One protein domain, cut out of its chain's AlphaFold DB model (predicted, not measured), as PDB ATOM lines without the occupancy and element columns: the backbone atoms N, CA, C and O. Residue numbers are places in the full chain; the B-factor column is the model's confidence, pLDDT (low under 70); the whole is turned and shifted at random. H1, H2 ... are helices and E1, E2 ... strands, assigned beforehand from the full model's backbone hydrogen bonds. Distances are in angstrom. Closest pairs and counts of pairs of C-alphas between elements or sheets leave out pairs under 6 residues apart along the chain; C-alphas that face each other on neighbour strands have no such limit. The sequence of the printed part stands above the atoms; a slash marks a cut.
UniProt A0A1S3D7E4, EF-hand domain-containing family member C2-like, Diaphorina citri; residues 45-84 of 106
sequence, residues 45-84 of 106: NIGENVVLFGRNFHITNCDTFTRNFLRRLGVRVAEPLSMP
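Overview. This is residues 45 to 84 of the 106 residues of the protein "EF-hand domain-containing family member C2-like" of Diaphorina citri (UniProt A0A1S3D7E4). A small two-stranded hairpin, E1 and E2, makes one end of this domain and a single short helix, H1, makes the other, joined by residues 59 to 63. After H1, the unnamed residues 73 to 84 turn back and run toward the hairpin's end of the domain as a tail. The 40 printed residues hold two named strands and one named helix, in the order E1, E2, H1, with the two strands antiparallel. The class is mixed, helices and strands, with under half of the residues in named elements. The whole is only just loose, close to compact, with a radius of gyration of the C-alphas of 11.1 A and spans of 31 by 21 by 14 A.

Along the chain. Strand E1 is residues 49 to 52, 9.7 A from first to last C-alpha, and begins with C-alpha 49 at (179.455, 154.300, 238.130). Strand E2 is residues 55 to 58, 9.9 A long in the same measure. Helix H1 is residues 64 to 72, 12.5 A long, and ends with C-alpha 72 at (198.291, 142.167, 238.040).

Arrangement. E1 and E2 form a hairpin of antiparallel neighbour strands, with 146 degrees between their directions. The C-alphas of Val 51 and Asn 56 face each other at 4.5 A. N 50 and O 57 are within hydrogen-bond range at 2.8 A, and so are N 55 and O 52 at 3.0 A. E1 and H1 are apart. In H1 every O i to N i+4 pair is within hydrogen-bond range.

Size, cuts and confidence. The two C-alphas farthest apart, those of Gly 54 and Arg 72, are 30.8 A apart. The printed part has no cut. The links from E1 to E2 and from E2 to H1 are tight. The mean pLDDT of the printed part is 88.8, and no printed residue is under 70.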
ATOM      1  N   ASN A  45     186.099 149.746 238.229       89.44
ATOM      2  CA  ASN A  45     186.620 149.775 239.596       89.44
ATOM      3  C   ASN A  45     185.500 149.833 240.644       89.44
ATOM      4  O   ASN A  45     184.364 150.207 240.353       89.44
ATOM      5  N   ILE A  46     185.814 149.437 241.878       90.00
ATOM      6  CA  ILE A  46     184.866 149.511 242.996       90.00
ATOM      7  C   ILE A  46     184.615 150.980 243.350       90.00
ATOM      8  O   ILE A  46     185.558 151.751 243.500       90.00
ATOM      9  N   GLY A  47     183.341 151.345 243.494       86.25
ATOM     10  CA  GLY A  47     182.889 152.711 243.752       86.25
ATOM     11  C   GLY A  47     182.614 153.532 242.495       86.25
ATOM     12  O   GLY A  47     182.010 154.599 242.598       86.25
ATOM     13  N   GLU A  48     182.972 153.025 241.315       88.69
ATOM     14  CA  GLU A  48     182.694 153.704 240.054       88.69
ATOM     15  C   GLU A  48     181.282 153.419 239.533       88.69
ATOM     16  O   GLU A  48     180.677 152.368 239.787       88.69
ATOM     17  N   ASN A  49     180.757 154.388 238.781       90.00
ATOM     18  CA  ASN A  49     179.455 154.300 238.130       90.00
ATOM     19  C   ASN A  49     179.632 154.044 236.634       90.00
ATOM     20  O   ASN A  49     180.180 154.871 235.911       90.00
ATOM     21  N   VAL A  50     179.102 152.922 236.152       89.94
ATOM     22  CA  VAL A  50     179.190 152.525 234.743       89.94
ATOM     23  C   VAL A  50     177.821 152.641 234.087       89.94
ATOM     24  O   VAL A  50     176.831 152.109 234.589       89.94
ATOM     25  N   VAL A  51     177.751 153.315 232.939       90.25
ATOM     26  CA  VAL A  51     176.502 153.485 232.189       90.25
ATOM     27  C   VAL A  51     176.413 152.431 231.092       90.25
ATOM     28  O   VAL A  51     177.120 152.490 230.091       90.25
ATOM     29  N   LEU A  52     175.502 151.472 231.249       88.75
ATOM     30  CA  LEU A  52     175.250 150.426 230.258       88.75
ATOM     31  C   LEU A  52     173.810 150.558 229.752       88.75
ATOM     32  O   LEU A  52     172.869 150.514 230.541       88.75
ATOM     33  N   PHE A  53     173.624 150.730 228.439       86.00
ATOM     34  CA  PHE A  53     172.301 150.879 227.801       86.00
ATOM     35  C   PHE A  53     171.401 151.955 228.448       86.00
ATOM     36  O   PHE A  53     170.197 151.758 228.605       86.00
ATOM     37  N   GLY A  54     171.987 153.088 228.854       85.31
ATOM     38  CA  GLY A  54     171.255 154.190 229.496       85.31
ATOM     39  C   GLY A  54     170.843 153.919 230.948       85.31
ATOM     40  O   GLY A  54     169.991 154.623 231.487       85.31
ATOM     41  N   ARG A  55     171.412 152.890 231.586       87.62
ATOM     42  CA  ARG A  55     171.238 152.591 233.011       87.62
ATOM     43  C   ARG A  55     172.571 152.727 233.737       87.62
ATOM     44  O   ARG A  55     173.579 152.203 233.268       87.62
ATOM     45  N   ASN A  56     172.557 153.394 234.885       90.12
ATOM     46  CA  ASN A  56     173.727 153.558 235.742       90.12
ATOM     47  C   ASN A  56     173.841 152.359 236.687       90.12
ATOM     48  O   ASN A  56     172.931 152.086 237.468       90.12
ATOM     49  N   PHE A  57     174.966 151.658 236.612       89.50
ATOM     50  CA  PHE A  57     175.326 150.554 237.487       89.50
ATOM     51  C   PHE A  57     176.440 150.998 238.425       89.50
ATOM     52  O   PHE A  57     177.462 151.507 237.972       89.50
ATOM     53  N   HIS A  58     176.248 150.775 239.721       90.06
ATOM     54  CA  HIS A  58     177.250 151.066 240.737       90.06
ATOM     55  C   HIS A  58     177.951 149.776 241.167       90.06
ATOM     56  O   HIS A  58     177.294 148.818 241.586       90.06
ATOM     57  N   ILE A  59     179.277 149.734 241.047       90.81
ATOM     58  CA  ILE A  59     180.063 148.542 241.380       90.81
ATOM     59  C   ILE A  59     180.427 148.585 242.863       90.81
ATOM     60  O   ILE A  59     181.296 149.345 243.277       90.81
ATOM     61  N   THR A  60     179.788 147.741 243.669       89.00
ATOM     62  CA  THR A  60     180.017 147.698 245.123       89.00
ATOM     63  C   THR A  60     181.128 146.736 245.533       89.00
ATOM     64  O   THR A  60     181.833 146.986 246.508       89.00
ATOM     65  N   ASN A  61     181.301 145.624 244.814       88.88
ATOM     66  CA  ASN A  61     182.285 144.600 245.155       88.88
ATOM     67  C   ASN A  61     182.732 143.804 243.917       88.88
ATOM     68  O   ASN A  61     182.023 143.734 242.914       88.88
ATOM     69  N   CYS A  62     183.899 143.169 244.012       88.00
ATOM     70  CA  CYS A  62     184.433 142.243 243.025       88.00
ATOM     71  C   CYS A  62     184.911 140.945 243.694       88.00
ATOM     72  O   CYS A  62     185.386 140.953 244.831       88.00
ATOM     73  N   ASP A  63     184.851 139.835 242.959       90.81
ATOM     74  CA  ASP A  63     185.382 138.553 243.424       90.81
ATOM     75  C   ASP A  63     186.913 138.590 243.621       90.81
ATOM     76  O   ASP A  63     187.630 139.410 243.037       90.81
ATOM     77  N   THR A  64     187.428 137.670 244.435       90.44
ATOM     78  CA  THR A  64     188.854 137.536 244.767       90.44
ATOM     79  C   THR A  64     189.703 137.264 243.527       90.44
ATOM     80  O   THR A  64     190.819 137.783 243.407       90.44
ATOM     81  N   PHE A  65     189.186 136.483 242.574       90.88
ATOM     82  CA  PHE A  65     189.862 136.252 241.299       90.88
ATOM     83  C   PHE A  65     190.030 137.562 240.519       90.88
ATOM     84  O   PHE A  65     191.149 137.933 240.153       90.88
ATOM     85  N   THR A  66     188.934 138.300 240.341       87.81
ATOM     86  CA  THR A  66     188.913 139.577 239.619       87.81
ATOM     87  C   THR A  66     189.810 140.615 240.290       87.81
ATOM     88  O   THR A  66     190.568 141.301 239.608       87.81
ATOM     89  N   ARG A  67     189.821 140.673 241.628       90.56
ATOM     90  CA  ARG A  67     190.704 141.561 242.398       90.56
ATOM     91  C   ARG A  67     192.181 141.293 242.114       90.56
ATOM     92  O   ARG A  67     192.958 142.220 241.893       90.56
ATOM     93  N   ASN A  68     192.579 140.022 242.092       91.12
ATOM     94  CA  ASN A  68     193.953 139.640 241.773       91.12
ATOM     95  C   ASN A  68     194.311 139.921 240.311       91.12
ATOM     96  O   ASN A  68     195.437 140.330 240.036       91.12
ATOM     97  N   PHE A  69     193.368 139.721 239.390       90.94
ATOM     98  CA  PHE A  69     193.548 140.037 237.977       90.94
ATOM     99  C   PHE A  69     193.790 141.536 237.758       90.94
ATOM    100  O   PHE A  69     194.798 141.906 237.162       90.94
ATOM    101  N   LEU A  70     192.948 142.397 238.336       89.44
ATOM    102  CA  LEU A  70     193.104 143.854 238.279       89.44
ATOM    103  C   LEU A  70     194.431 144.317 238.893       89.44
ATOM    104  O   LEU A  70     195.141 145.129 238.302       89.44
ATOM    105  N   ARG A  71     194.835 143.725 240.024       90.00
ATOM    106  CA  ARG A  71     196.128 144.022 240.657       90.00
ATOM    107  C   ARG A  71     197.317 143.665 239.760       90.00
ATOM    108  O   ARG A  71     198.297 144.403 239.742       90.00
ATOM    109  N   ARG A  72     197.247 142.558 239.010       91.75
ATOM    110  CA  ARG A  72     198.291 142.167 238.040       91.75
ATOM    111  C   ARG A  72     198.373 143.122 236.851       91.75
ATOM    112  O   ARG A  72     199.459 143.319 236.325       91.75
ATOM    113  N   LEU A  73     197.250 143.723 236.464       89.06
ATOM    114  CA  LEU A  73     197.193 144.775 235.448       89.06
ATOM    115  C   LEU A  73     197.683 146.141 235.967       89.06
ATOM    116  O   LEU A  73     197.757 147.090 235.196       89.06
ATOM    117  N   GLY A  74     198.025 146.254 237.256       89.44
ATOM    118  CA  GLY A  74     198.475 147.503 237.877       89.44
ATOM    119  C   GLY A  74     197.341 148.409 238.368       89.44
ATOM    120  O   GLY A  74     197.607 149.520 238.825       89.44
ATOM    121  N   VAL A  75     196.087 147.948 238.326       88.75
ATOM    122  CA  VAL A  75     194.924 148.708 238.804       88.75
ATOM    123  C   VAL A  75     194.802 148.574 240.323       88.75
ATOM    124  O   VAL A  75     194.787 147.469 240.875       88.75
ATOM    125  N   ARG A  76     194.695 149.713 241.017       87.38
ATOM    126  CA  ARG A  76     194.429 149.756 242.462       87.38
ATOM    127  C   ARG A  76     192.932 149.577 242.711       87.38
ATOM    128  O   ARG A  76     192.144 150.485 242.459       87.38
ATOM    129  N   VAL A  77     192.564 148.400 243.204       87.31
ATOM    130  CA  VAL A  77     191.177 148.061 243.545       87.31
ATOM    131  C   VAL A  77     190.837 148.621 244.922       87.31
ATOM    132  O   VAL A  77     191.561 148.348 245.880       87.31
ATOM    133  N   ALA A  78     189.745 149.381 245.022       88.38
ATOM    134  CA  ALA A  78     189.273 149.939 246.288       88.38
ATOM    135  C   ALA A  78     188.693 148.865 247.238       88.38
ATOM    136  O   ALA A  78     188.525 147.688 246.884       88.38
ATOM    137  N   GLU A  79     188.399 149.276 248.470       88.19
ATOM    138  CA  GLU A  79     187.732 148.419 249.451       88.19
ATOM    139  C   GLU A  79     186.255 148.190 249.085       88.19
ATOM    140  O   GLU A  79     185.630 149.077 248.499       88.19
ATOM    141  N   PRO A  80     185.679 147.013 249.405       89.44
ATOM    142  CA  PRO A  80     184.272 146.727 249.149       89.44
ATOM    143  C   PRO A  80     183.336 147.739 249.813       89.44
ATOM    144  O   PRO A  80     183.466 148.039 251.000       89.44
ATOM    145  N   LEU A  81     182.340 148.197 249.062       88.31
ATOM    146  CA  LEU A  81     181.269 149.039 249.581       88.31
ATOM    147  C   LEU A  81     180.132 148.176 250.132       88.31
ATOM    148  O   LEU A  81     179.848 147.084 249.629       88.31
ATOM    149  N   SER A  82     179.458 148.675 251.167       86.25
ATOM    150  CA  SER A  82     178.250 148.038 251.679       86.25
ATOM    151  C   SER A  82     177.139 148.108 250.633       86.25
ATOM    152  O   SER A  82     176.927 149.122 249.967       86.25
ATOM    153  N   MET A  83     176.422 146.998 250.472       83.12
ATOM    154  CA  MET A  83     175.238 146.974 249.624       83.12
ATOM    155  C   MET A  83     174.150 147.851 250.269       83.12
ATOM    156  O   MET A  83     173.937 147.737 251.481       83.12
ATOM    157  N   PRO A  84     173.463 148.717 249.502       84.00
ATOM    158  CA  PRO A  84     172.360 149.503 250.040       84.00
ATOM    159  C   PRO A  84     171.239 148.582 250.529       84.00
ATOM    160  O   PRO A  84     170.992 147.524 249.943       84.00
TER     161      PRO A  84